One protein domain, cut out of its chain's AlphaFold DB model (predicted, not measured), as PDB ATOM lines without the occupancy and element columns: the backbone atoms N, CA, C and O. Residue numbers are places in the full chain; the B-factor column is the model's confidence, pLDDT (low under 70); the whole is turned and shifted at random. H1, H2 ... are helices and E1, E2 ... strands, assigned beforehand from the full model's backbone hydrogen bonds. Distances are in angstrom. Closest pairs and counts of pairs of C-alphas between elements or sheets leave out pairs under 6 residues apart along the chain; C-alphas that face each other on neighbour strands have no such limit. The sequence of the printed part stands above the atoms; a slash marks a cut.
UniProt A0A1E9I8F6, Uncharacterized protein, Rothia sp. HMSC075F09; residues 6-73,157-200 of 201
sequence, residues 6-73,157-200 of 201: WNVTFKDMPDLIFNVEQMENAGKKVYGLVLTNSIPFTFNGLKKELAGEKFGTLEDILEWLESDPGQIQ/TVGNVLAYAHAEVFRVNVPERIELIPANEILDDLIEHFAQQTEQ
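AT A GLANCE: This is residues 6 to 73 and 157 to 200 of the 201 residues of an uncharacterized protein of Rothia sp. HMSC075F09 (UniProt A0A1E9I8F6). A small, twisted three-stranded sheet stands in the middle, with H2 and H3 side by side over one face and H1 over strand E2 on the opposite face. H4 leads off directly from E3, packs on the sheet with its first residues 183 to 187 only, and reaches away from it. The printed part has 112 residues with four named helices and three named strands, in the order H1 E1 E2 H2 H3 E3 H4; the sheet runs E2 E1 E3, all antiparallel, and the class is mixed, helices and strands. It is compact, with a radius of gyration of the C-alphas of 14.7 A, and flat, spanning 46 by 43 by 22 A.

IN THESE COORDINATES: Find C-alpha 13 at (35.300, -13.920, -5.762); from there H1 runs through residues 13 to 25, 18.1 A long. Next come E1, residues 31 to 38, 22.3 A, and E2, residues 46 to 56, 23.1 A, which bends by 73 degrees at residue 53. H2, residues 58 to 67, is 14.1 A long. After the cut, look for H3 at residues 158 to 169, 15.2 A, beginning at (44.271, -7.192, 15.645). E3, residues 177 to 182, measures 15.6 A, and H4, residues 183 to 198, measures 22.9 A, ending at C-alpha 198 (42.391, -10.146, -18.350).

HOW THE PARTS SIT: Start with the hairpin E1 and E2, where N 35 and O 49 are 2.9 A apart and N 31 and O 56 are 2.8 A apart, within hydrogen-bond range. On the other side of E1, look at E3, where N 34 and O 179 are 2.8 A apart. H2 is on the sheet at a height of 9.3 A, over E2 and E1. H3 is on the same face at a height of 8.9 A, over E3. H2 and H3 touch, the closest C-alphas being those of Leu 65 and Val 169, 6.6 A, at a shallow tilt of 7 degrees, the same way. H1 is on the opposite face at a height of 9.2 A, over E2, slantwise at 44 degrees on the local plane. H4 only grazes the sheet, with its residues 183 to 187. H1, with residues 17 to 20, and H4, with residues 183 to 187, only just touch, with 3 pairs of C-alphas within 8 A; the closest are those of Val 20 and Ala 183, 6.9 A. H3 and H4 are apart. In H1, H2, H3 and H4 every O i to N i+4 pair is within hydrogen-bond range.

THE WHOLE: The two C-alphas farthest apart are those of Ile 72 and Glu 199, 46.8 A. Residues 74 to 156 are not printed, and C-alphas 73 and 157 are 19.1 A apart across this cut, between H2 and H3. Of the links that are printed whole, none is long. The mean pLDDT of the printed part is 86.2; look for values under 70 at residues 43, 53, 68 to 72 and 198 to 200.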
ATOM      1  N   TRP A   6      48.030 -14.922  -5.872       87.88
ATOM      2  CA  TRP A   6      47.089 -15.231  -4.802       87.88
ATOM      3  C   TRP A   6      46.732 -16.721  -4.835       87.88
ATOM      4  O   TRP A   6      46.721 -17.332  -5.905       87.88
ATOM      5  N   ASN A   7      46.438 -17.315  -3.675       88.69
ATOM      6  CA  ASN A   7      45.833 -18.657  -3.595       88.69
ATOM      7  C   ASN A   7      44.338 -18.659  -3.966       88.69
ATOM      8  O   ASN A   7      43.783 -19.717  -4.249       88.69
ATOM      9  N   VAL A   8      43.706 -17.485  -3.966       87.25
ATOM     10  CA  VAL A   8      42.326 -17.248  -4.395       87.25
ATOM     11  C   VAL A   8      42.267 -17.170  -5.920       87.25
ATOM     12  O   VAL A   8      43.152 -16.594  -6.555       87.25
ATOM     13  N   THR A   9      41.211 -17.712  -6.520       87.38
ATOM     14  CA  THR A   9      40.939 -17.611  -7.957       87.38
ATOM     15  C   THR A   9      39.753 -16.693  -8.239       87.38
ATOM     16  O   THR A   9      38.905 -16.450  -7.382       87.38
ATOM     17  N   PHE A  10      39.619 -16.235  -9.487       86.44
ATOM     18  CA  PHE A  10      38.472 -15.418  -9.901       86.44
ATOM     19  C   PHE A  10      37.113 -16.092  -9.633       86.44
ATOM     20  O   PHE A  10      36.112 -15.412  -9.419       86.44
ATOM     21  N   LYS A  11      37.059 -17.432  -9.623       87.94
ATOM     22  CA  LYS A  11      35.822 -18.181  -9.352       87.94
ATOM     23  C   LYS A  11      35.367 -18.083  -7.899       87.94
ATOM     24  O   LYS A  11      34.178 -18.250  -7.658       87.94
ATOM     25  N   ASP A  12      36.283 -17.803  -6.981       89.19
ATOM     26  CA  ASP A  12      36.008 -17.719  -5.545       89.19
ATOM     27  C   ASP A  12      35.478 -16.324  -5.154       89.19
ATOM     28  O   ASP A  12      34.840 -16.160  -4.117       89.19
ATOM     29  N   MET A  13      35.687 -15.315  -6.014       90.94
ATOM     30  CA  MET A  13      35.300 -13.920  -5.762       90.94
ATOM     31  C   MET A  13      33.819 -13.727  -5.396       90.94
ATOM     32  O   MET A  13      33.560 -13.008  -4.433       90.94
ATOM     33  N   PRO A  14      32.832 -14.334  -6.092       91.88
ATOM     34  CA  PRO A  14      31.424 -14.151  -5.738       91.88
ATOM     35  C   PRO A  14      31.098 -14.620  -4.315       91.88
ATOM     36  O   PRO A  14      30.348 -13.947  -3.609       91.88
ATOM     37  N   ASP A  15      31.687 -15.737  -3.883       90.56
ATOM     38  CA  ASP A  15      31.454 -16.300  -2.552       90.56
ATOM     39  C   ASP A  15      32.126 -15.451  -1.465       90.56
ATOM     40  O   ASP A  15      31.534 -15.214  -0.410       90.56
ATOM     41  N   LEU A  16      33.336 -14.947  -1.737       91.69
ATOM     42  CA  LEU A  16      34.058 -14.043  -0.841       91.69
ATOM     43  C   LEU A  16      33.318 -12.712  -0.652       91.69
ATOM     44  O   LEU A  16      33.120 -12.286   0.484       91.69
ATOM     45  N   ILE A  17      32.862 -12.088  -1.742       92.50
ATOM     46  CA  ILE A  17      32.090 -10.836  -1.692       92.50
ATOM     47  C   ILE A  17      30.797 -11.050  -0.903       92.50
ATOM     48  O   ILE A  17      30.518 -10.309   0.037       92.50
ATOM     49  N   PHE A  18      30.039 -12.100  -1.231       92.50
ATOM     50  CA  PHE A  18      28.785 -12.402  -0.544       92.50
ATOM     51  C   PHE A  18      28.984 -12.631   0.961       92.50
ATOM     52  O   PHE A  18      28.172 -12.188   1.773       92.50
ATOM     53  N   ASN A  19      30.063 -13.313   1.352       91.38
ATOM     54  CA  ASN A  19      30.384 -13.540   2.756       91.38
ATOM     55  C   ASN A  19      30.663 -12.230   3.514       91.38
ATOM     56  O   ASN A  19      30.085 -12.025   4.586       91.38
ATOM     57  N   VAL A  20      31.476 -11.336   2.939       93.06
ATOM     58  CA  VAL A  20      31.779 -10.023   3.534       93.06
ATOM     59  C   VAL A  20      30.510  -9.192   3.664       93.06
ATOM     60  O   VAL A  20      30.205  -8.725   4.759       93.06
ATOM     61  N   GLU A  21      29.713  -9.092   2.596       93.44
ATOM     62  CA  GLU A  21      28.454  -8.339   2.608       93.44
ATOM     63  C   GLU A  21      27.506  -8.832   3.707       93.44
ATOM     64  O   GLU A  21      26.895  -8.031   4.411       93.44
ATOM     65  N   GLN A  22      27.376 -10.147   3.896       93.44
ATOM     66  CA  GLN A  22      26.518 -10.705   4.944       93.44
ATOM     67  C   GLN A  22      26.990 -10.334   6.353       93.44
ATOM     68  O   GLN A  22      26.174  -9.985   7.209       93.44
ATOM     69  N   MET A  23      28.297 -10.400   6.608       92.25
ATOM     70  CA  MET A  23      28.856 -10.058   7.914       92.25
ATOM     71  C   MET A  23      28.801  -8.550   8.190       92.25
ATOM     72  O   MET A  23      28.417  -8.146   9.290       92.25
ATOM     73  N   GLU A  24      29.103  -7.715   7.198       91.69
ATOM     74  CA  GLU A  24      29.006  -6.257   7.319       91.69
ATOM     75  C   GLU A  24      27.554  -5.796   7.501       91.69
ATOM     76  O   GLU A  24      27.282  -4.938   8.342       91.69
ATOM     77  N   ASN A  25      26.593  -6.421   6.807       92.75
ATOM     78  CA  ASN A  25      25.160  -6.179   7.021       92.75
ATOM     79  C   ASN A  25      24.702  -6.567   8.437       92.75
ATOM     80  O   ASN A  25      23.754  -5.983   8.963       92.75
ATOM     81  N   ALA A  26      25.387  -7.517   9.077       92.69
ATOM     82  CA  ALA A  26      25.197  -7.849  10.488       92.69
ATOM     83  C   ALA A  26      25.933  -6.888  11.448       92.69
ATOM     84  O   ALA A  26      25.896  -7.089  12.662       92.69
ATOM     85  N   GLY A  27      26.597  -5.849  10.931       91.62
ATOM     86  CA  GLY A  27      27.345  -4.857  11.707       91.62
ATOM     87  C   GLY A  27      28.704  -5.348  12.209       91.62
ATOM     88  O   GLY A  27      29.276  -4.731  13.110       91.62
ATOM     89  N   LYS A  28      29.216  -6.459  11.669       93.25
ATOM     90  CA  LYS A  28      30.511  -7.026  12.055       93.25
ATOM     91  C   LYS A  28      31.640  -6.386  11.251       93.25
ATOM     92  O   LYS A  28      31.470  -6.045  10.086       93.25
ATOM     93  N   LYS A  29      32.813  -6.259  11.876       93.12
ATOM     94  CA  LYS A  29      34.055  -5.939  11.163       93.12
ATOM     95  C   LYS A  29      34.669  -7.227  10.642       93.12
ATOM     96  O   LYS A  29      34.805  -8.180  11.406       93.12
ATOM     97  N   VAL A  30      35.039  -7.224   9.370       95.31
ATOM     98  CA  VAL A  30      35.507  -8.414   8.664       95.31
ATOM     99  C   VAL A  30      36.957  -8.220   8.242       95.31
ATOM    100  O   VAL A  30      37.334  -7.161   7.738       95.31
ATOM    101  N   TYR A  31      37.763  -9.251   8.447       96.00
ATOM    102  CA  TYR A  31      39.188  -9.282   8.172       96.00
ATOM    103  C   TYR A  31      39.542 -10.526   7.356       96.00
ATOM    104  O   TYR A  31      38.818 -11.523   7.354       96.00
ATOM    105  N   GLY A  32      40.681 -10.467   6.678       94.31
ATOM    106  CA  GLY A  32      41.380 -11.636   6.163       94.31
ATOM    107  C   GLY A  32      42.767 -11.732   6.776       94.31
ATOM    108  O   GLY A  32      43.469 -10.724   6.900       94.31
ATOM    109  N   LEU A  33      43.160 -12.949   7.147       93.94
ATOM    110  CA  LEU A  33      44.532 -13.259   7.520       93.94
ATOM    111  C   LEU A  33      45.338 -13.501   6.243       93.94
ATOM    112  O   LEU A  33      45.107 -14.475   5.530       93.94
ATOM    113  N   VAL A  34      46.268 -12.602   5.940       93.25
ATOM    114  CA  VAL A  34      47.097 -12.658   4.737       93.25
ATOM    115  C   VAL A  34      48.513 -13.063   5.114       93.25
ATOM    116  O   VAL A  34      49.199 -12.364   5.862       93.25
ATOM    117  N   LEU A  35      48.967 -14.187   4.564       91.56
ATOM    118  CA  LEU A  35      50.351 -14.637   4.662       91.56
ATOM    119  C   LEU A  35      51.077 -14.232   3.383       91.56
ATOM    120  O   LEU A  35      50.668 -14.603   2.282       91.56
ATOM    121  N   THR A  36      52.165 -13.477   3.512       91.56
ATOM    122  CA  THR A  36      52.964 -13.037   2.365       91.56
ATOM    123  C   THR A  36      54.353 -13.653   2.416       91.56
ATOM    124  O   THR A  36      55.032 -13.586   3.438       91.56
ATOM    125  N   ASN A  37      54.789 -14.211   1.287       88.69
ATOM    126  CA  ASN A  37      56.134 -14.741   1.079       88.69
ATOM    127  C   ASN A  37      56.715 -14.231  -0.243       88.69
ATOM    128  O   ASN A  37      55.989 -14.086  -1.227       88.69
ATOM    129  N   SER A  38      58.027 -14.017  -0.315       84.62
ATOM    130  CA  SER A  38      58.690 -13.722  -1.584       84.62
ATOM    131  C   SER A  38      58.704 -14.949  -2.493       84.62
ATOM    132  O   SER A  38      58.947 -16.074  -2.054       84.62
ATOM    133  N   ILE A  39      58.472 -14.742  -3.790       81.56
ATOM    134  CA  ILE A  39      58.592 -15.793  -4.801       81.56
ATOM    135  C   ILE A  39      60.068 -15.902  -5.201       81.56
ATOM    136  O   ILE A  39      60.614 -14.945  -5.772       81.56
ATOM    137  N   PRO A  40      60.725 -17.055  -4.966       76.06
ATOM    138  CA  PRO A  40      62.117 -17.243  -5.349       76.06
ATOM    139  C   PRO A  40      62.334 -16.960  -6.839       76.06
ATOM    140  O   PRO A  40      61.509 -17.315  -7.679       76.06
ATOM    141  N   PHE A  41      63.476 -16.354  -7.169       75.94
ATOM    142  CA  PHE A  41      63.892 -16.054  -8.547       75.94
ATOM    143  C   PHE A  41      63.017 -15.033  -9.301       75.94
ATOM    144  O   PHE A  41      63.136 -14.905 -10.520       75.94
ATOM    145  N   THR A  42      62.203 -14.252  -8.589       73.50
ATOM    146  CA  THR A  42      61.539 -13.054  -9.126       73.50
ATOM    147  C   THR A  42      62.168 -11.787  -8.538       73.50
ATOM    148  O   THR A  42      62.715 -11.814  -7.440       73.50
ATOM    149  N   PHE A  43      62.136 -10.668  -9.272       65.69
ATOM    150  CA  PHE A  43      62.743  -9.410  -8.805       65.69
ATOM    151  C   PHE A  43      61.959  -8.779  -7.638       65.69
ATOM    152  O   PHE A  43      62.551  -8.119  -6.789       65.69
ATOM    153  N   ASN A  44      60.635  -8.970  -7.602       76.69
ATOM    154  CA  ASN A  44      59.727  -8.418  -6.589       76.69
ATOM    155  C   ASN A  44      58.390  -9.183  -6.472       76.69
ATOM    156  O   ASN A  44      57.395  -8.596  -6.052       76.69
ATOM    157  N   GLY A  45      58.323 -10.441  -6.914       78.81
ATOM    158  CA  GLY A  45      57.082 -11.212  -6.881       78.81
ATOM    159  C   GLY A  45      56.743 -11.638  -5.461       78.81
ATOM    160  O   GLY A  45      57.570 -12.242  -4.781       78.81
ATOM    161  N   LEU A  46      55.523 -11.340  -5.026       85.56
ATOM    162  CA  LEU A  46      54.994 -11.748  -3.730       85.56
ATOM    163  C   LEU A  46      53.924 -12.824  -3.917       85.56
ATOM    164  O   LEU A  46      52.987 -12.658  -4.696       85.56
ATOM    165  N   LYS A  47      54.036 -13.924  -3.182       87.31
ATOM    166  CA  LYS A  47      52.961 -14.896  -3.023       87.31
ATOM    167  C   LYS A  47      52.154 -14.485  -1.799       87.31
ATOM    168  O   LYS A  47      52.667 -14.564  -0.684       87.31
ATOM    169  N   LYS A  48      50.923 -14.041  -2.028       89.62
ATOM    170  CA  LYS A  48      49.941 -13.746  -0.987       89.62
ATOM    171  C   LYS A  48      48.995 -14.932  -0.838       89.62
ATOM    172  O   LYS A  48      48.586 -15.549  -1.820       89.62
ATOM    173  N   GLU A  49      48.661 -15.254   0.395       89.44
ATOM    174  CA  GLU A  49      47.766 -16.350   0.732       89.44
ATOM    175  C   GLU A  49      46.717 -15.851   1.718       89.44
ATOM    176  O   GLU A  49      47.069 -15.356   2.785       89.44
ATOM    177  N   LEU A  50      45.439 -15.968   1.354       89.62
ATOM    178  CA  LEU A  50      44.333 -15.812   2.290       89.62
ATOM    179  C   LEU A  50      44.227 -17.102   3.112       89.62
ATOM    180  O   LEU A  50      43.801 -18.137   2.591       89.62
ATOM    181  N   ALA A  51      44.669 -17.037   4.365       84.06
ATOM    182  CA  ALA A  51      44.609 -18.131   5.326       84.06
ATOM    183  C   ALA A  51      43.195 -18.263   5.921       84.06
ATOM    184  O   ALA A  51      42.456 -17.283   5.996       84.06
ATOM    185  N   GLY A  52      42.809 -19.479   6.324       72.81
ATOM    186  CA  GLY A  52      41.467 -19.757   6.864       72.81
ATOM    187  C   GLY A  52      40.357 -19.923   5.823       72.81
ATOM    188  O   GLY A  52      39.185 -19.943   6.180       72.81
ATOM    189  N   GLU A  53      40.714 -20.049   4.538       66.31
ATOM    190  CA  GLU A  53      39.826 -20.238   3.371       66.31
ATOM    191  C   GLU A  53      38.805 -19.109   3.098       66.31
ATOM    192  O   GLU A  53      38.317 -19.010   1.970       66.31
ATOM    193  N   LYS A  54      38.469 -18.249   4.073       80.31
ATOM    194  CA  LYS A  54      37.466 -17.173   3.964       80.31
ATOM    195  C   LYS A  54      37.808 -15.967   4.838       80.31
ATOM    196  O   LYS A  54      38.638 -16.034   5.738       80.31
ATOM    197  N   PHE A  55      37.110 -14.866   4.577       92.94
ATOM    198  CA  PHE A  55      37.065 -13.728   5.484       92.94
ATOM    199  C   PHE A  55      36.228 -14.042   6.731       92.94
ATOM    200  O   PHE A  55      35.306 -14.859   6.688       92.94
ATOM    201  N   GLY A  56      36.546 -13.377   7.838       92.50
ATOM    202  CA  GLY A  56      35.868 -13.590   9.112       92.50
ATOM    203  C   GLY A  56      36.055 -12.438  10.087       92.50
ATOM    204  O   GLY A  56      36.783 -11.477   9.827       92.50
ATOM    205  N   THR A  57      35.375 -12.518  11.223       94.88
ATOM    206  CA  THR A  57      35.679 -11.671  12.382       94.88
ATOM    207  C   THR A  57      37.021 -12.060  13.000       94.88
ATOM    208  O   THR A  57      37.621 -13.071  12.632       94.88
ATOM    209  N   LEU A  58      37.521 -11.260  13.944       95.00
ATOM    210  CA  LEU A  58      38.748 -11.624  14.655       95.00
ATOM    211  C   LEU A  58      38.561 -12.914  15.460       95.00
ATOM    212  O   LEU A  58      39.497 -13.695  15.563       95.00
ATOM    213  N   GLU A  59      37.358 -13.139  15.981       93.31
ATOM    214  CA  GLU A  59      36.957 -14.350  16.683       93.31
ATOM    215  C   GLU A  59      36.948 -15.565  15.749       93.31
ATOM    216  O   GLU A  59      37.536 -16.582  16.094       93.31
ATOM    217  N   ASP A  60      36.368 -15.441  14.548       92.25
ATOM    218  CA  ASP A  60      36.360 -16.537  13.562       92.25
ATOM    219  C   ASP A  60      37.797 -16.909  13.135       92.25
ATOM    220  O   ASP A  60      38.138 -18.082  12.986       92.25
ATOM    221  N   ILE A  61      38.662 -15.903  12.947       92.56
ATOM    222  CA  ILE A  61      40.074 -16.128  12.603       92.56
ATOM    223  C   ILE A  61      40.823 -16.763  13.775       92.56
ATOM    224  O   ILE A  61      41.654 -17.640  13.559       92.56
ATOM    225  N   LEU A  62      40.543 -16.332  15.006       92.06
ATOM    226  CA  LEU A  62      41.155 -16.905  16.197       92.06
ATOM    227  C   LEU A  62      40.759 -18.373  16.385       92.06
ATOM    228  O   LEU A  62      41.633 -19.202  16.610       92.06
ATOM    229  N   GLU A  63      39.479 -18.702  16.213       90.44
ATOM    230  CA  GLU A  63      38.986 -20.082  16.264       90.44
ATOM    231  C   GLU A  63      39.691 -20.960  15.221       90.44
ATOM    232  O   GLU A  63      40.095 -22.087  15.518       90.44
ATOM    233  N   TRP A  64      39.895 -20.437  14.008       89.12
ATOM    234  CA  TRP A  64      40.667 -21.134  12.981       89.12
ATOM    235  C   TRP A  64      42.131 -21.338  13.392       89.12
ATOM    236  O   TRP A  64      42.645 -22.445  13.248       89.12
ATOM    237  N   LEU A  65      42.783 -20.301  13.932       88.75
ATOM    238  CA  LEU A  65      44.164 -20.369  14.420       88.75
ATOM    239  C   LEU A  65      44.323 -21.426  15.524       88.75
ATOM    240  O   LEU A  65      45.284 -22.182  15.494       88.75
ATOM    241  N   GLU A  66      43.375 -21.510  16.460       87.31
ATOM    242  CA  GLU A  66      43.368 -22.511  17.539       87.31
ATOM    243  C   GLU A  66      43.014 -23.929  17.053       87.31
ATOM    244  O   GLU A  66      43.384 -24.916  17.688       87.31
ATOM    245  N   SER A  67      42.309 -24.044  15.924       83.25
ATOM    246  CA  SER A  67      41.909 -25.323  15.323       83.25
ATOM    247  C   SER A  67      42.941 -25.896  14.342       83.25
ATOM    248  O   SER A  67      42.793 -27.049  13.917       83.25
ATOM    249  N   ASP A  68      43.957 -25.122  13.943       69.25
ATOM    250  CA  ASP A  68      44.950 -25.568  12.964       69.25
ATOM    251  C   ASP A  68      45.772 -26.748  13.536       69.25
ATOM    252  O   ASP A  68      46.371 -26.610  14.606       69.25
ATOM    253  N   PRO A  69      45.860 -27.924  12.871       53.31
ATOM    254  CA  PRO A  69      46.365 -29.174  13.466       53.31
ATOM    255  C   PRO A  69      47.876 -29.212  13.772       53.31
ATOM    256  O   PRO A  69      48.442 -30.278  14.047       53.31
ATOM    257  N   GLY A  70      48.567 -28.079  13.669       52.22
ATOM    258  CA  GLY A  70      50.006 -27.947  13.839       52.22
ATOM    259  C   GLY A  70      50.447 -27.889  15.303       52.22
ATOM    260  O   GLY A  70      50.829 -26.831  15.776       52.22
ATOM    261  N   GLN A  71      50.504 -29.037  15.984       55.06
ATOM    262  CA  GLN A  71      51.223 -29.248  17.261       55.06
ATOM    263  C   GLN A  71      50.679 -28.528  18.517       55.06
ATOM    264  O   GLN A  71      49.647 -27.879  18.494       55.06
ATOM    265  N   ILE A  72      51.361 -28.783  19.644       61.91
ATOM    266  CA  ILE A  72      51.097 -28.387  21.037       61.91
ATOM    267  C   ILE A  72      51.073 -26.850  21.154       61.91
ATOM    268  O   ILE A  72      52.049 -26.245  21.592       61.91
ATOM    269  N   GLN A  73      49.993 -26.225  20.696       70.94
ATOM    270  CA  GLN A  73      49.764 -24.785  20.787       70.94
ATOM    271  C   GLN A  73      49.103 -24.465  22.127       70.94
ATOM    272  O   GLN A  73      48.227 -25.205  22.587       70.94
ATOM    273  N   THR A 157      41.949  -8.416  19.780       94.44
ATOM    274  CA  THR A 157      42.343  -7.263  18.963       94.44
ATOM    275  C   THR A 157      43.269  -7.711  17.846       94.44
ATOM    276  O   THR A 157      43.961  -8.716  17.985       94.44
ATOM    277  N   VAL A 158      43.346  -6.929  16.763       93.75
ATOM    278  CA  VAL A 158      44.271  -7.192  15.645       93.75
ATOM    279  C   VAL A 158      45.697  -7.451  16.143       93.75
ATOM    280  O   VAL A 158      46.331  -8.408  15.713       93.75
ATOM    281  N   GLY A 159      46.184  -6.635  17.086       92.94
ATOM    282  CA  GLY A 159      47.531  -6.780  17.636       92.94
ATOM    283  C   GLY A 159      47.729  -8.088  18.399       92.94
ATOM    284  O   GLY A 159      48.712  -8.782  18.160       92.94
ATOM    285  N   ASN A 160      46.783  -8.455  19.266       92.75
ATOM    286  CA  ASN A 160      46.895  -9.679  20.061       92.75
ATOM    287  C   ASN A 160      46.753 -10.938  19.194       92.75
ATOM    288  O   ASN A 160      47.521 -11.880  19.379       92.75
ATOM    289  N   VAL A 161      45.824 -10.950  18.230       92.69
ATOM    290  CA  VAL A 161      45.635 -12.089  17.312       92.69
ATOM    291  C   VAL A 161      46.853 -12.263  16.402       92.69
ATOM    292  O   VAL A 161      47.311 -13.385  16.212       92.69
ATOM    293  N   LEU A 162      47.443 -11.173  15.891       92.38
ATOM    294  CA  LEU A 162      48.686 -11.254  15.115       92.38
ATOM    295  C   LEU A 162      49.863 -11.746  15.955       92.38
ATOM    296  O   LEU A 162      50.628 -12.585  15.485       92.38
ATOM    297  N   ALA A 163      50.012 -11.246  17.183       90.94
ATOM    298  CA  ALA A 163      51.062 -11.708  18.083       90.94
ATOM    299  C   ALA A 163      50.930 -13.217  18.353       90.94
ATOM    300  O   ALA A 163      51.919 -13.937  18.253       90.94
ATOM    301  N   TYR A 164      49.704 -13.694  18.586       90.88
ATOM    302  CA  TYR A 164      49.408 -15.114  18.773       90.88
ATOM    303  C   TYR A 164      49.737 -15.944  17.528       90.88
ATOM    304  O   TYR A 164      50.477 -16.923  17.606       90.88
ATOM    305  N   ALA A 165      49.266 -15.507  16.356       89.62
ATOM    306  CA  ALA A 165      49.559 -16.165  15.089       89.62
ATOM    307  C   ALA A 165      51.076 -16.284  14.855       89.62
ATOM    308  O   ALA A 165      51.563 -17.342  14.465       89.62
ATOM    309  N   HIS A 166      51.841 -15.225  15.126       88.38
ATOM    310  CA  HIS A 166      53.296 -15.232  14.979       88.38
ATOM    311  C   HIS A 166      54.004 -16.177  15.956       88.38
ATOM    312  O   HIS A 166      54.920 -16.897  15.551       88.38
ATOM    313  N   ALA A 167      53.634 -16.127  17.235       85.50
ATOM    314  CA  ALA A 167      54.381 -16.778  18.302       85.50
ATOM    315  C   ALA A 167      54.020 -18.256  18.491       85.50
ATOM    316  O   ALA A 167      54.908 -19.051  18.800       85.50
ATOM    317  N   GLU A 168      52.757 -18.624  18.270       86.44
ATOM    318  CA  GLU A 168      52.252 -19.977  18.519       86.44
ATOM    319  C   GLU A 168      52.006 -20.736  17.210       86.44
ATOM    320  O   GLU A 168      52.601 -21.791  16.991       86.44
ATOM    321  N   VAL A 169      51.214 -20.175  16.290       83.56
ATOM    322  CA  VAL A 169      50.741 -20.908  15.096       83.56
ATOM    323  C   VAL A 169      51.817 -21.024  14.014       83.56
ATOM    324  O   VAL A 169      52.151 -22.111  13.543       83.56
ATOM    325  N   PHE A 170      52.428 -19.904  13.629       85.44
ATOM    326  CA  PHE A 170      53.391 -19.846  12.526       85.44
ATOM    327  C   PHE A 170      54.850 -19.907  12.979       85.44
ATOM    328  O   PHE A 170      55.755 -19.705  12.171       85.44
ATOM    329  N   ARG A 171      55.108 -20.242  14.249       82.50
ATOM    330  CA  ARG A 171      56.444 -20.224  14.867       82.50
ATOM    331  C   ARG A 171      57.509 -21.008  14.096       82.50
ATOM    332  O   ARG A 171      58.670 -20.607  14.059       82.50
ATOM    333  N   VAL A 172      57.139 -22.157  13.530       79.19
ATOM    334  CA  VAL A 172      58.083 -23.066  12.853       79.19
ATOM    335  C   VAL A 172      58.308 -22.666  11.394       79.19
ATOM    336  O   VAL A 172      59.441 -22.694  10.919       79.19
ATOM    337  N   ASN A 173      57.244 -22.277  10.693       80.44
ATOM    338  CA  ASN A 173      57.272 -21.917   9.276       80.44
ATOM    339  C   ASN A 173      56.807 -20.470   9.106       80.44
ATOM    340  O   ASN A 173      55.756 -20.222   8.521       80.44
ATOM    341  N   VAL A 174      57.589 -19.539   9.656       82.56
ATOM    342  CA  VAL A 174      57.235 -18.116   9.729       82.56
ATOM    343  C   VAL A 174      57.172 -17.521   8.315       82.56
ATOM    344  O   VAL A 174      58.209 -17.468   7.644       82.56
ATOM    345  N   PRO A 175      55.998 -17.056   7.846       85.50
ATOM    346  CA  PRO A 175      55.896 -16.283   6.616       85.50
ATOM    347  C   PRO A 175      56.695 -14.983   6.717       85.50
ATOM    348  O   PRO A 175      56.888 -14.452   7.810       85.50
ATOM    349  N   GLU A 176      57.116 -14.409   5.588       88.81
ATOM    350  CA  GLU A 176      57.822 -13.117   5.621       88.81
ATOM    351  C   GLU A 176      56.974 -11.999   6.234       88.81
ATOM    352  O   GLU A 176      57.515 -11.102   6.885       88.81
ATOM    353  N   ARG A 177      55.652 -12.040   6.021       90.56
ATOM    354  CA  ARG A 177      54.682 -11.165   6.691       90.56
ATOM    355  C   ARG A 177      53.401 -11.923   7.000       90.56
ATOM    356  O   ARG A 177      52.945 -12.724   6.183       90.56
ATOM    357  N   ILE A 178      52.820 -11.608   8.149       91.69
ATOM    358  CA  ILE A 178      51.498 -12.058   8.579       91.69
ATOM    359  C   ILE A 178      50.703 -10.796   8.881       91.69
ATOM    360  O   ILE A 178      51.141  -9.959   9.672       91.69
ATOM    361  N   GLU A 179      49.569 -10.622   8.215       94.31
ATOM    362  CA  GLU A 179      48.784  -9.393   8.295       94.31
ATOM    363  C   GLU A 179      47.303  -9.724   8.478       94.31
ATOM    364  O   GLU A 179      46.777 -10.639   7.853       94.31
ATOM    365  N   LEU A 180      46.621  -8.962   9.331       94.00
ATOM    366  CA  LEU A 180      45.165  -8.952   9.430       94.00
ATOM    367  C   LEU A 180      44.681  -7.684   8.747       94.00
ATOM    368  O   LEU A 180      44.807  -6.588   9.296       94.00
ATOM    369  N   ILE A 181      44.165  -7.840   7.535       94.75
ATOM    370  CA  ILE A 181      43.768  -6.723   6.678       94.75
ATOM    371  C   ILE A 181      42.236  -6.703   6.598       94.75
ATOM    372  O   ILE A 181      41.626  -7.773   6.515       94.75
ATOM    373  N   PRO A 182      41.586  -5.526   6.655       95.69
ATOM    374  CA  PRO A 182      40.152  -5.413   6.409       95.69
ATOM    375  C   PRO A 182      39.736  -6.097   5.099       95.69
ATOM    376  O   PRO A 182      40.407  -5.965   4.075       95.69
ATOM    377  N   ALA A 183      38.633  -6.847   5.124       94.44
ATOM    378  CA  ALA A 183      38.240  -7.689   3.993       94.44
ATOM    379  C   ALA A 183      37.954  -6.883   2.715       94.44
ATOM    380  O   ALA A 183      38.283  -7.330   1.619       94.44
ATOM    381  N   ASN A 184      37.407  -5.674   2.850       92.44
ATOM    382  CA  ASN A 184      37.176  -4.753   1.738       92.44
ATOM    383  C   ASN A 184      38.480  -4.337   1.032       92.44
ATOM    384  O   ASN A 184      38.526  -4.326  -0.192       92.44
ATOM    385  N   GLU A 185      39.553  -4.069   1.782       94.56
ATOM    386  CA  GLU A 185      40.863  -3.733   1.204       94.56
ATOM    387  C   GLU A 185      41.463  -4.922   0.434       94.56
ATOM    388  O   GLU A 185      42.060  -4.743  -0.627       94.56
ATOM    389  N   ILE A 186      41.273  -6.149   0.933       92.00
ATOM    390  CA  ILE A 186      41.717  -7.368   0.237       92.00
ATOM    391  C   ILE A 186      40.885  -7.599  -1.031       92.00
ATOM    392  O   ILE A 186      41.437  -7.952  -2.071       92.00
ATOM    393  N   LEU A 187      39.563  -7.408  -0.961       93.00
ATOM    394  CA  LEU A 187      38.673  -7.538  -2.114       93.00
ATOM    395  C   LEU A 187      39.040  -6.549  -3.226       93.00
ATOM    396  O   LEU A 187      39.087  -6.956  -4.385       93.00
ATOM    397  N   ASP A 188      39.352  -5.299  -2.882       92.50
ATOM    398  CA  ASP A 188      39.814  -4.296  -3.845       92.50
ATOM    399  C   ASP A 188      41.120  -4.744  -4.537       92.50
ATOM    400  O   ASP A 188      41.200  -4.713  -5.769       92.50
ATOM    401  N   ASP A 189      42.103  -5.251  -3.778       90.25
ATOM    402  CA  ASP A 189      43.376  -5.771  -4.321       90.25
ATOM    403  C   ASP A 189      43.150  -6.998  -5.232       90.25
ATOM    404  O   ASP A 189      43.767  -7.125  -6.291       90.25
ATOM    405  N   LEU A 190      42.223  -7.894  -4.872       90.31
ATOM    406  CA  LEU A 190      41.863  -9.062  -5.686       90.31
ATOM    407  C   LEU A 190      41.149  -8.669  -6.990       90.31
ATOM    408  O   LEU A 190      41.455  -9.225  -8.048       90.31
ATOM    409  N   ILE A 191      40.220  -7.709  -6.944       90.69
ATOM    410  CA  ILE A 191      39.518  -7.203  -8.134       90.69
ATOM    411  C   ILE A 191      40.518  -6.573  -9.106       90.69
ATOM    412  O   ILE A 191      40.494  -6.888 -10.300       90.69
ATOM    413  N   GLU A 192      41.418  -5.722  -8.605       88.19
ATOM    414  CA  GLU A 192      42.464  -5.110  -9.425       88.19
ATOM    415  C   GLU A 192      43.400  -6.175 -10.015       88.19
ATOM    416  O   GLU A 192      43.693  -6.152 -11.215       88.19
ATOM    417  N   HIS A 193      43.816  -7.151  -9.203       86.38
ATOM    418  CA  HIS A 193      44.684  -8.243  -9.633       86.38
ATOM    419  C   HIS A 193      44.098  -9.028 -10.815       86.38
ATOM    420  O   HIS A 193      44.791  -9.251 -11.812       86.38
ATOM    421  N   PHE A 194      42.825  -9.427 -10.740       87.00
ATOM    422  CA  PHE A 194      42.191 -10.194 -11.815       87.00
ATOM    423  C   PHE A 194      41.872  -9.345 -13.051       87.00
ATOM    424  O   PHE A 194      41.981  -9.854 -14.167       87.00
ATOM    425  N   ALA A 195      41.562  -8.054 -12.891       85.12
ATOM    426  CA  ALA A 195      41.385  -7.146 -14.025       85.12
ATOM    427  C   ALA A 195      42.678  -7.015 -14.856       85.12
ATOM    428  O   ALA A 195      42.644  -7.105 -16.085       85.12
ATOM    429  N   GLN A 196      43.835  -6.897 -14.196       79.31
ATOM    430  CA  GLN A 196      45.137  -6.808 -14.870       79.31
ATOM    431  C   GLN A 196      45.543  -8.103 -15.594       79.31
ATOM    432  O   GLN A 196      46.288  -8.041 -16.572       79.31
ATOM    433  N   GLN A 197      45.065  -9.269 -15.142       71.38
ATOM    434  CA  GLN A 197      45.294 -10.541 -15.836       71.38
ATOM    435  C   GLN A 197      44.475 -10.641 -17.128       71.38
ATOM    436  O   GLN A 197      44.995 -11.109 -18.136       71.38
ATOM    437  N   THR A 198      43.238 -10.133 -17.142       62.84
ATOM    438  CA  THR A 198      42.391 -10.146 -18.350       62.84
ATOM    439  C   THR A 198      42.849  -9.202 -19.464       62.84
ATOM    440  O   THR A 198      42.465  -9.400 -20.610       62.84
ATOM    441  N   GLU A 199      43.664  -8.186 -19.164       58.62
ATOM    442  CA  GLU A 199      44.238  -7.278 -20.174       58.62
ATOM    443  C   GLU A 199      45.527  -7.820 -20.823       58.62
ATOM    444  O   GLU A 199      46.051  -7.210 -21.759       58.62
ATOM    445  N   GLN A 200      46.063  -8.937 -20.319       49.44
ATOM    446  CA  GLN A 200      47.307  -9.553 -20.797       49.44
ATOM    447  C   GLN A 200      47.090 -10.830 -21.628       49.44
ATOM    448  O   GLN A 200      48.061 -11.309 -22.222       49.44
TER     449      GLN A 200